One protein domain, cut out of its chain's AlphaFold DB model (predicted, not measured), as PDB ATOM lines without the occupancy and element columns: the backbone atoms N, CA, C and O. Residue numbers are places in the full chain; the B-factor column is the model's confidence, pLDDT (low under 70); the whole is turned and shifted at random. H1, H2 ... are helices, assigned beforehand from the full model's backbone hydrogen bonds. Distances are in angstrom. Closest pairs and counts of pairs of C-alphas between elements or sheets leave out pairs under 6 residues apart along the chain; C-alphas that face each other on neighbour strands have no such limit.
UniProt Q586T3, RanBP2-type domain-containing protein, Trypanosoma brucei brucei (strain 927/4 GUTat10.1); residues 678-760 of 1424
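What this domain is: This is residues 678 to 760 of the 1424 residues of the protein "RanBP2-type domain-containing protein" of Trypanosoma brucei brucei (strain 927/4 GUTat10.1) (UniProt Q586T3). Two helical hairpins meet crosswise: long H6 folds back alongside H5, and H2, paired with H1, reaches H6 about perpendicular. Short H4 packs on H6, and H3 lies far out. The printed part has 83 residues, six named helices, H1 to H6, and no named strand: all helix, compact, radius of gyration of the C-alphas 11.7 A, spans 34 by 30 by 23 A.

How they stand to each other: Begin at H6, residues 737 to 757. H5, residues 721 to 733, forms a hairpin with it, 22 degrees; closest C-alphas Leu 721 and Arg 754, 6.1 A. H2, residues 692 to 704, touches H6 with 699 to 703 alone, at 80 degrees; closest C-alphas Val 703 and Val 743, 6.3 A. H1, residues 678 to 688, forms a hairpin with H2; closest C-alphas Leu 683 and Ile 695, 5.7 A. H4, residues 714 to 717, touches H6; H3, residues 709 to 712, is close but not clearly touching H2. O i to N i+4 pairs are within hydrogen-bond range throughout H1, H2 and H5, and 15 of 17 in H6; H3 and H4 are too short.

Where its parts are: Find C-alpha 737 at (-20.621, 16.026, 15.039); H6 runs 30.7 A to C-alpha 757 at (-27.050, -12.272, 24.965).

The domain as a whole: The printed part has no cut; pLDDT is under 70 at 705 to 712 and 758 to 760.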
ATOM      1  N   ALA A 678     -20.748   3.499  36.764       89.60
ATOM      2  CA  ALA A 678     -21.239   4.860  36.961       89.60
ATOM      3  C   ALA A 678     -21.747   5.471  35.647       89.60
ATOM      4  O   ALA A 678     -22.880   5.945  35.584       89.60
ATOM      5  N   ARG A 679     -20.974   5.348  34.559       90.14
ATOM      6  CA  ARG A 679     -21.377   5.841  33.228       90.14
ATOM      7  C   ARG A 679     -22.552   5.058  32.629       90.14
ATOM      8  O   ARG A 679     -23.370   5.628  31.916       90.14
ATOM      9  N   ARG A 680     -22.701   3.771  32.966       89.78
ATOM     10  CA  ARG A 680     -23.867   2.947  32.585       89.78
ATOM     11  C   ARG A 680     -25.144   3.409  33.291       89.78
ATOM     12  O   ARG A 680     -26.196   3.448  32.658       89.78
ATOM     13  N   MET A 681     -25.051   3.746  34.578       90.22
ATOM     14  CA  MET A 681     -26.171   4.285  35.357       90.22
ATOM     15  C   MET A 681     -26.539   5.697  34.881       90.22
ATOM     16  O   MET A 681     -27.715   5.957  34.641       90.22
ATOM     17  N   ALA A 682     -25.542   6.548  34.615       92.09
ATOM     18  CA  ALA A 682     -25.727   7.864  34.002       92.09
ATOM     19  C   ALA A 682     -26.460   7.786  32.652       92.09
ATOM     20  O   ALA A 682     -27.520   8.386  32.505       92.09
ATOM     21  N   LEU A 683     -25.980   6.971  31.701       91.64
ATOM     22  CA  LEU A 683     -26.644   6.796  30.399       91.64
ATOM     23  C   LEU A 683     -28.095   6.314  30.534       91.64
ATOM     24  O   LEU A 683     -28.965   6.815  29.830       91.64
ATOM     25  N   GLN A 684     -28.378   5.364  31.432       90.73
ATOM     26  CA  GLN A 684     -29.745   4.876  31.658       90.73
ATOM     27  C   GLN A 684     -30.657   5.960  32.242       90.73
ATOM     28  O   GLN A 684     -31.784   6.122  31.775       90.73
ATOM     29  N   HIS A 685     -30.173   6.721  33.224       90.77
ATOM     30  CA  HIS A 685     -30.973   7.754  33.867       90.77
ATOM     31  C   HIS A 685     -31.192   8.969  32.955       90.77
ATOM     32  O   HIS A 685     -32.327   9.414  32.785       90.77
ATOM     33  N   PHE A 686     -30.148   9.449  32.277       92.38
ATOM     34  CA  PHE A 686     -30.250  10.567  31.338       92.38
ATOM     35  C   PHE A 686     -31.115  10.221  30.114       92.38
ATOM     36  O   PHE A 686     -31.857  11.082  29.646       92.38
ATOM     37  N   LEU A 687     -31.122   8.958  29.655       90.47
ATOM     38  CA  LEU A 687     -32.123   8.465  28.696       90.47
ATOM     39  C   LEU A 687     -33.549   8.591  29.245       90.47
ATOM     40  O   LEU A 687     -34.416   9.088  28.530       90.47
ATOM     41  N   SER A 688     -33.795   8.180  30.495       88.95
ATOM     42  CA  SER A 688     -35.135   8.250  31.103       88.95
ATOM     43  C   SER A 688     -35.631   9.681  31.354       88.95
ATOM     44  O   SER A 688     -36.820   9.939  31.204       88.95
ATOM     45  N   LEU A 689     -34.729  10.623  31.656       87.48
ATOM     46  CA  LEU A 689     -35.040  12.055  31.791       87.48
ATOM     47  C   LEU A 689     -35.043  12.816  30.453       87.48
ATOM     48  O   LEU A 689     -35.343  14.009  30.419       87.48
ATOM     49  N   GLY A 690     -34.643  12.168  29.354       86.95
ATOM     50  CA  GLY A 690     -34.482  12.805  28.049       86.95
ATOM     51  C   GLY A 690     -33.331  13.818  27.952       86.95
ATOM     52  O   GLY A 690     -33.238  14.497  26.927       86.95
ATOM     53  N   PHE A 691     -32.434  13.905  28.941       88.27
ATOM     54  CA  PHE A 691     -31.320  14.865  29.004       88.27
ATOM     55  C   PHE A 691     -30.305  14.601  27.876       88.27
ATOM     56  O   PHE A 691     -29.558  13.627  27.911       88.27
ATOM     57  N   VAL A 692     -30.336  15.427  26.820       86.82
ATOM     58  CA  VAL A 692     -29.555  15.209  25.584       86.82
ATOM     59  C   VAL A 692     -28.058  15.336  25.847       86.82
ATOM     60  O   VAL A 692     -27.319  14.384  25.619       86.82
ATOM     61  N   GLU A 693     -27.635  16.477  26.385       85.55
ATOM     62  CA  GLU A 693     -26.230  16.820  26.612       85.55
ATOM     63  C   GLU A 693     -25.510  15.802  27.504       85.55
ATOM     64  O   GLU A 693     -24.466  15.277  27.119       85.55
ATOM     65  N   GLY A 694     -26.109  15.419  28.639       87.55
ATOM     66  CA  GLY A 694     -25.531  14.404  29.523       87.55
ATOM     67  C   GLY A 694     -25.365  13.026  28.868       87.55
ATOM     68  O   GLY A 694     -24.415  12.309  29.185       87.55
ATOM     69  N   ILE A 695     -26.232  12.648  27.918       89.33
ATOM     70  CA  ILE A 695     -26.019  11.441  27.101       89.33
ATOM     71  C   ILE A 695     -24.847  11.660  26.145       89.33
ATOM     72  O   ILE A 695     -23.977  10.794  26.065       89.33
ATOM     73  N   SER A 696     -24.804  12.792  25.440       87.52
ATOM     74  CA  SER A 696     -23.738  13.114  24.490       87.52
ATOM     75  C   SER A 696     -22.361  13.075  25.155       87.52
ATOM     76  O   SER A 696     -21.491  12.334  24.699       87.52
ATOM     77  N   VAL A 697     -22.178  13.773  26.281       87.72
ATOM     78  CA  VAL A 697     -20.907  13.814  27.026       87.72
ATOM     79  C   VAL A 697     -20.476  12.414  27.481       87.72
ATOM     80  O   VAL A 697     -19.343  12.001  27.224       87.72
ATOM     81  N   VAL A 698     -21.378  11.632  28.089       89.13
ATOM     82  CA  VAL A 698     -21.032  10.288  28.587       89.13
ATOM     83  C   VAL A 698     -20.807   9.285  27.443       89.13
ATOM     84  O   VAL A 698     -19.955   8.405  27.566       89.13
ATOM     85  N   LEU A 699     -21.494   9.418  26.302       88.01
ATOM     86  CA  LEU A 699     -21.205   8.621  25.102       88.01
ATOM     87  C   LEU A 699     -19.811   8.912  24.542       88.01
ATOM     88  O   LEU A 699     -19.102   7.975  24.172       88.01
ATOM     89  N   LEU A 700     -19.416  10.186  24.477       86.85
ATOM     90  CA  LEU A 700     -18.108  10.582  23.958       86.85
ATOM     91  C   LEU A 700     -16.965  10.083  24.853       86.85
ATOM     92  O   LEU A 700     -15.993   9.544  24.329       86.85
ATOM     93  N   ASP A 701     -17.109  10.148  26.178       85.30
ATOM     94  CA  ASP A 701     -16.146   9.560  27.123       85.30
ATOM     95  C   ASP A 701     -16.050   8.022  26.993       85.30
ATOM     96  O   ASP A 701     -14.951   7.460  26.947       85.30
ATOM     97  N   VAL A 702     -17.185   7.323  26.853       84.17
ATOM     98  CA  VAL A 702     -17.219   5.856  26.682       84.17
ATOM     99  C   VAL A 702     -16.589   5.405  25.355       84.17
ATOM    100  O   VAL A 702     -15.958   4.346  25.306       84.17
ATOM    101  N   VAL A 703     -16.734   6.188  24.282       82.26
ATOM    102  CA  VAL A 703     -16.251   5.843  22.929       82.26
ATOM    103  C   VAL A 703     -14.837   6.376  22.645       82.26
ATOM    104  O   VAL A 703     -14.112   5.775  21.852       82.26
ATOM    105  N   GLY A 704     -14.411   7.458  23.300       71.35
ATOM    106  CA  GLY A 704     -13.093   8.079  23.117       71.35
ATOM    107  C   GLY A 704     -11.927   7.357  23.807       71.35
ATOM    108  O   GLY A 704     -10.767   7.641  23.507       71.35
ATOM    109  N   ALA A 705     -12.195   6.417  24.720       61.37
ATOM    110  CA  ALA A 705     -11.161   5.758  25.520       61.37
ATOM    111  C   ALA A 705     -10.254   4.813  24.672       61.37
ATOM    112  O   ALA A 705     -10.758   3.854  24.083       61.37
ATOM    113  N   PRO A 706      -8.910   4.984  24.599       52.84
ATOM    114  CA  PRO A 706      -8.200   4.587  23.366       52.84
ATOM    115  C   PRO A 706      -7.627   3.158  23.283       52.84
ATOM    116  O   PRO A 706      -6.999   2.830  22.281       52.84
ATOM    117  N   ARG A 707      -7.721   2.323  24.337       57.46
ATOM    118  CA  ARG A 707      -6.790   1.168  24.511       57.46
ATOM    119  C   ARG A 707      -7.356  -0.266  24.531       57.46
ATOM    120  O   ARG A 707      -6.579  -1.191  24.320       57.46
ATOM    121  N   CYS A 708      -8.660  -0.507  24.720       52.11
ATOM    122  CA  CYS A 708      -9.244  -1.850  24.519       52.11
ATOM    123  C   CYS A 708     -10.765  -1.813  24.239       52.11
ATOM    124  O   CYS A 708     -11.543  -1.457  25.130       52.11
ATOM    125  N   PRO A 709     -11.236  -2.238  23.047       54.67
ATOM    126  CA  PRO A 709     -12.645  -2.106  22.661       54.67
ATOM    127  C   PRO A 709     -13.599  -3.044  23.417       54.67
ATOM    128  O   PRO A 709     -14.804  -2.823  23.397       54.67
ATOM    129  N   VAL A 710     -13.102  -4.095  24.080       54.50
ATOM    130  CA  VAL A 710     -13.962  -5.029  24.834       54.50
ATOM    131  C   VAL A 710     -14.314  -4.470  26.215       54.50
ATOM    132  O   VAL A 710     -15.454  -4.615  26.652       54.50
ATOM    133  N   THR A 711     -13.368  -3.805  26.887       58.25
ATOM    134  CA  THR A 711     -13.575  -3.234  28.229       58.25
ATOM    135  C   THR A 711     -14.203  -1.845  28.190       58.25
ATOM    136  O   THR A 711     -15.059  -1.558  29.019       58.25
ATOM    137  N   HIS A 712     -13.836  -0.994  27.225       67.00
ATOM    138  CA  HIS A 712     -14.392   0.368  27.144       67.00
ATOM    139  C   HIS A 712     -15.879   0.372  26.790       67.00
ATOM    140  O   HIS A 712     -16.627   1.186  27.318       67.00
ATOM    141  N   LEU A 713     -16.337  -0.599  25.993       76.92
ATOM    142  CA  LEU A 713     -17.751  -0.758  25.641       76.92
ATOM    143  C   LEU A 713     -18.595  -1.477  26.713       76.92
ATOM    144  O   LEU A 713     -19.803  -1.607  26.518       76.92
ATOM    145  N   SER A 714     -18.022  -1.922  27.845       76.64
ATOM    146  CA  SER A 714     -18.780  -2.621  28.904       76.64
ATOM    147  C   SER A 714     -20.023  -1.848  29.388       76.64
ATOM    148  O   SER A 714     -21.088  -2.463  29.458       76.64
ATOM    149  N   PRO A 715     -19.978  -0.509  29.604       82.56
ATOM    150  CA  PRO A 715     -21.158   0.273  29.966       82.56
ATOM    151  C   PRO A 715     -22.330   0.105  28.990       82.56
ATOM    152  O   PRO A 715     -23.456  -0.099  29.438       82.56
ATOM    153  N   LEU A 716     -22.068   0.111  27.675       88.05
ATOM    154  CA  LEU A 716     -23.081  -0.107  26.632       88.05
ATOM    155  C   LEU A 716     -23.493  -1.585  26.548       88.05
ATOM    156  O   LEU A 716     -24.683  -1.897  26.531       88.05
ATOM    157  N   HIS A 717     -22.529  -2.510  26.570       85.04
ATOM    158  CA  HIS A 717     -22.769  -3.959  26.587       85.04
ATOM    159  C   HIS A 717     -23.642  -4.421  27.771       85.04
ATOM    160  O   HIS A 717     -24.261  -5.485  27.704       85.04
ATOM    161  N   GLU A 718     -23.701  -3.639  28.850       82.45
ATOM    162  CA  GLU A 718     -24.456  -3.918  30.072       82.45
ATOM    163  C   GLU A 718     -25.790  -3.152  30.193       82.45
ATOM    164  O   GLU A 718     -26.549  -3.404  31.135       82.45
ATOM    165  N   MET A 719     -26.151  -2.281  29.247       87.52
ATOM    166  CA  MET A 719     -27.472  -1.626  29.229       87.52
ATOM    167  C   MET A 719     -28.608  -2.608  28.868       87.52
ATOM    168  O   MET A 719     -28.357  -3.633  28.223       87.52
ATOM    169  N   PRO A 720     -29.865  -2.367  29.288       88.16
ATOM    170  CA  PRO A 720     -31.029  -3.094  28.779       88.16
ATOM    171  C   PRO A 720     -31.183  -2.934  27.260       88.16
ATOM    172  O   PRO A 720     -30.789  -1.913  26.700       88.16
ATOM    173  N   LEU A 721     -31.794  -3.923  26.594       87.89
ATOM    174  CA  LEU A 721     -31.996  -3.879  25.139       87.89
ATOM    175  C   LEU A 721     -32.831  -2.658  24.721       87.89
ATOM    176  O   LEU A 721     -32.374  -1.894  23.880       87.89
ATOM    177  N   ALA A 722     -33.969  -2.416  25.380       88.05
ATOM    178  CA  ALA A 722     -34.813  -1.249  25.115       88.05
ATOM    179  C   ALA A 722     -34.040   0.076  25.261       88.05
ATOM    180  O   ALA A 722     -34.108   0.926  24.380       88.05
ATOM    181  N   SER A 723     -33.222   0.224  26.312       90.23
ATOM    182  CA  SER A 723     -32.388   1.418  26.509       90.23
ATOM    183  C   SER A 723     -31.375   1.618  25.380       90.23
ATOM    184  O   SER A 723     -31.149   2.752  24.975       90.23
ATOM    185  N   LEU A 724     -30.782   0.543  24.847       91.22
ATOM    186  CA  LEU A 724     -29.896   0.619  23.679       91.22
ATOM    187  C   LEU A 724     -30.652   0.917  22.377       91.22
ATOM    188  O   LEU A 724     -30.086   1.536  21.482       91.22
ATOM    189  N   GLU A 725     -31.908   0.488  22.249       91.02
ATOM    190  CA  GLU A 725     -32.735   0.754  21.067       91.02
ATOM    191  C   GLU A 725     -33.198   2.222  21.052       91.02
ATOM    192  O   GLU A 725     -33.045   2.891  20.029       91.02
ATOM    193  N   SER A 726     -33.599   2.777  22.205       89.51
ATOM    194  CA  SER A 726     -33.810   4.223  22.392       89.51
ATOM    195  C   SER A 726     -32.531   5.038  22.164       89.51
ATOM    196  O   SER A 726     -32.570   6.072  21.499       89.51
ATOM    197  N   LEU A 727     -31.386   4.566  22.673       90.85
ATOM    198  CA  LEU A 727     -30.080   5.206  22.486       90.85
ATOM    199  C   LEU A 727     -29.667   5.233  21.012       90.85
ATOM    200  O   LEU A 727     -29.239   6.271  20.520       90.85
ATOM    201  N   ASN A 728     -29.828   4.118  20.295       91.60
ATOM    202  CA  ASN A 728     -29.557   4.046  18.862       91.60
ATOM    203  C   ASN A 728     -30.464   5.002  18.089       91.60
ATOM    204  O   ASN A 728     -29.966   5.738  17.247       91.60
ATOM    205  N   HIS A 729     -31.768   5.023  18.391       88.83
ATOM    206  CA  HIS A 729     -32.700   5.946  17.748       88.83
ATOM    207  C   HIS A 729     -32.286   7.411  17.970       88.83
ATOM    208  O   HIS A 729     -32.149   8.146  16.995       88.83
ATOM    209  N   ARG A 730     -31.972   7.805  19.214       86.34
ATOM    210  CA  ARG A 730     -31.496   9.163  19.533       86.34
ATOM    211  C   ARG A 730     -30.162   9.496  18.851       86.34
ATOM    212  O   ARG A 730     -30.031  10.591  18.320       86.34
ATOM    213  N   VAL A 731     -29.200   8.571  18.788       87.50
ATOM    214  CA  VAL A 731     -27.928   8.775  18.059       87.50
ATOM    215  C   VAL A 731     -28.140   8.867  16.539       87.50
ATOM    216  O   VAL A 731     -27.370   9.545  15.870       87.50
ATOM    217  N   THR A 732     -29.187   8.249  15.978       86.49
ATOM    218  CA  THR A 732     -29.550   8.430  14.557       86.49
ATOM    219  C   THR A 732     -30.348   9.704  14.256       86.49
ATOM    220  O   THR A 732     -30.469  10.050  13.086       86.49
ATOM    221  N   THR A 733     -30.893  10.394  15.264       84.65
ATOM    222  CA  THR A 733     -31.678  11.637  15.091       84.65
ATOM    223  C   THR A 733     -31.013  12.889  15.667       84.65
ATOM    224  O   THR A 733     -31.534  13.983  15.475       84.65
ATOM    225  N   THR A 734     -29.879  12.755  16.360       78.44
ATOM    226  CA  THR A 734     -29.145  13.866  16.990       78.44
ATOM    227  C   THR A 734     -27.767  14.003  16.353       78.44
ATOM    228  O   THR A 734     -26.998  13.042  16.339       78.44
ATOM    229  N   GLU A 735     -27.425  15.194  15.865       71.55
ATOM    230  CA  GLU A 735     -26.116  15.464  15.264       71.55
ATOM    231  C   GLU A 735     -25.010  15.477  16.335       71.55
ATOM    232  O   GLU A 735     -24.829  16.441  17.073       71.55
ATOM    233  N   MET A 736     -24.244  14.387  16.420       72.46
ATOM    234  CA  MET A 736     -23.124  14.194  17.360       72.46
ATOM    235  C   MET A 736     -21.766  14.613  16.746       72.46
ATOM    236  O   MET A 736     -20.711  14.068  17.091       72.46
ATOM    237  N   GLY A 737     -21.792  15.539  15.779       77.62
ATOM    238  CA  GLY A 737     -20.621  16.026  15.039       77.62
ATOM    239  C   GLY A 737     -19.782  14.914  14.391       77.62
ATOM    240  O   GLY A 737     -20.288  13.848  14.028       77.62
ATOM    241  N   GLU A 738     -18.466  15.131  14.306       79.42
ATOM    242  CA  GLU A 738     -17.483  14.182  13.744       79.42
ATOM    243  C   GLU A 738     -17.452  12.806  14.436       79.42
ATOM    244  O   GLU A 738     -16.811  11.864  13.964       79.42
ATOM    245  N   HIS A 739     -18.066  12.679  15.613       81.39
ATOM    246  CA  HIS A 739     -18.009  11.467  16.427       81.39
ATOM    247  C   HIS A 739     -19.252  10.583  16.261       81.39
ATOM    248  O   HIS A 739     -19.191   9.406  16.627       81.39
ATOM    249  N   THR A 740     -20.318  11.093  15.624       82.35
ATOM    250  CA  THR A 740     -21.567  10.368  15.308       82.35
ATOM    251  C   THR A 740     -21.300   8.964  14.775       82.35
ATOM    252  O   THR A 740     -21.822   7.982  15.298       82.35
ATOM    253  N   ASP A 741     -20.414   8.845  13.788       83.40
ATOM    254  CA  ASP A 741     -20.138   7.596  13.081       83.40
ATOM    255  C   ASP A 741     -19.420   6.547  13.964       83.40
ATOM    256  O   ASP A 741     -19.690   5.346  13.879       83.40
ATOM    257  N   LYS A 742     -18.560   6.991  14.896       84.67
ATOM    258  CA  LYS A 742     -17.897   6.127  15.894       84.67
ATOM    259  C   LYS A 742     -18.880   5.680  16.981       84.67
ATOM    260  O   LYS A 742     -18.910   4.503  17.342       84.67
ATOM    261  N   VAL A 743     -19.699   6.611  17.474       86.08
ATOM    262  CA  VAL A 743     -20.714   6.363  18.510       86.08
ATOM    263  C   VAL A 743     -21.798   5.418  17.991       86.08
ATOM    264  O   VAL A 743     -22.129   4.440  18.662       86.08
ATOM    265  N   LEU A 744     -22.286   5.626  16.766       87.54
ATOM    266  CA  LEU A 744     -23.270   4.758  16.123       87.54
ATOM    267  C   LEU A 744     -22.736   3.325  15.968       87.54
ATOM    268  O   LEU A 744     -23.419   2.377  16.350       87.54
ATOM    269  N   LYS A 745     -21.488   3.149  15.510       85.97
ATOM    270  CA  LYS A 745     -20.838   1.825  15.409       85.97
ATOM    271  C   LYS A 745     -20.680   1.141  16.775       85.97
ATOM    272  O   LYS A 745     -20.873  -0.074  16.876       85.97
ATOM    273  N   ALA A 746     -20.389   1.898  17.835       86.55
ATOM    274  CA  ALA A 746     -20.325   1.384  19.205       86.55
ATOM    275  C   ALA A 746     -21.702   0.920  19.722       86.55
ATOM    276  O   ALA A 746     -21.836  -0.214  20.190       86.55
ATOM    277  N   VAL A 747     -22.740   1.754  19.581       89.01
ATOM    278  CA  VAL A 747     -24.112   1.438  20.016       89.01
ATOM    279  C   VAL A 747     -24.701   0.278  19.205       89.01
ATOM    280  O   VAL A 747     -25.285  -0.634  19.790       89.01
ATOM    281  N   GLN A 748     -24.475   0.223  17.888       89.27
ATOM    282  CA  GLN A 748     -24.890  -0.904  17.044       89.27
ATOM    283  C   GLN A 748     -24.205  -2.218  17.443       89.27
ATOM    284  O   GLN A 748     -24.867  -3.256  17.500       89.27
ATOM    285  N   SER A 749     -22.908  -2.202  17.779       85.87
ATOM    286  CA  SER A 749     -22.220  -3.412  18.254       85.87
ATOM    287  C   SER A 749     -22.731  -3.863  19.630       85.87
ATOM    288  O   SER A 749     -22.836  -5.067  19.874       85.87
ATOM    289  N   ALA A 750     -23.133  -2.927  20.498       87.70
ATOM    290  CA  ALA A 750     -23.776  -3.239  21.772       87.70
ATOM    291  C   ALA A 750     -25.213  -3.769  21.616       87.70
ATOM    292  O   ALA A 750     -25.599  -4.700  22.326       87.70
ATOM    293  N   LEU A 751     -25.983  -3.248  20.654       88.16
ATOM    294  CA  LEU A 751     -27.282  -3.800  20.258       88.16
ATOM    295  C   LEU A 751     -27.155  -5.230  19.739       88.16
ATOM    296  O   LEU A 751     -27.900  -6.111  20.168       88.16
ATOM    297  N   GLU A 752     -26.205  -5.474  18.833       86.24
ATOM    298  CA  GLU A 752     -25.935  -6.806  18.298       86.24
ATOM    299  C   GLU A 752     -25.551  -7.764  19.442       86.24
ATOM    300  O   GLU A 752     -26.197  -8.801  19.615       86.24
ATOM    301  N   PHE A 753     -24.606  -7.367  20.305       83.84
ATOM    302  CA  PHE A 753     -24.240  -8.107  21.515       83.84
ATOM    303  C   PHE A 753     -25.460  -8.441  22.381       83.84
ATOM    304  O   PHE A 753     -25.675  -9.610  22.706       83.84
ATOM    305  N   ARG A 754     -26.298  -7.456  22.733       84.53
ATOM    306  CA  ARG A 754     -27.463  -7.681  23.602       84.53
ATOM    307  C   ARG A 754     -28.535  -8.558  22.966       84.53
ATOM    308  O   ARG A 754     -29.068  -9.429  23.655       84.53
ATOM    309  N   ARG A 755     -28.800  -8.409  21.665       85.87
ATOM    310  CA  ARG A 755     -29.729  -9.271  20.914       85.87
ATOM    311  C   ARG A 755     -29.251 -10.727  20.859       85.87
ATOM    312  O   ARG A 755     -30.084 -11.634  20.859       85.87
ATOM    313  N   TYR A 756     -27.939 -10.983  20.888       78.62
ATOM    314  CA  TYR A 756     -27.411 -12.338  21.075       78.62
ATOM    315  C   TYR A 756     -27.385 -12.794  22.547       78.62
ATOM    316  O   TYR A 756     -27.761 -13.935  22.805       78.62
ATOM    317  N   VAL A 757     -27.029 -11.940  23.519       75.46
ATOM    318  CA  VAL A 757     -27.050 -12.272  24.965       75.46
ATOM    319  C   VAL A 757     -28.446 -12.685  25.437       75.46
ATOM    320  O   VAL A 757     -28.575 -13.650  26.188       75.46
ATOM    321  N   GLY A 758     -29.493 -11.996  24.970       66.67
ATOM    322  CA  GLY A 758     -30.887 -12.344  25.267       66.67
ATOM    323  C   GLY A 758     -31.326 -13.696  24.693       66.67
ATOM    324  O   GLY A 758     -32.290 -14.279  25.176       66.67
ATOM    325  N   ARG A 759     -30.604 -14.224  23.693       67.28
ATOM    326  CA  ARG A 759     -30.842 -15.550  23.100       67.28
ATOM    327  C   ARG A 759     -29.956 -16.634  23.720       67.28
ATOM    328  O   ARG A 759     -30.400 -17.771  23.844       67.28
ATOM    329  N   GLN A 760     -28.708 -16.319  24.080       60.88
ATOM    330  CA  GLN A 760     -27.739 -17.259  24.658       60.88
ATOM    331  C   GLN A 760     -26.717 -16.554  25.563       60.88
ATOM    332  O   GLN A 760     -26.158 -15.517  25.212       60.88
TER     333      GLN A 760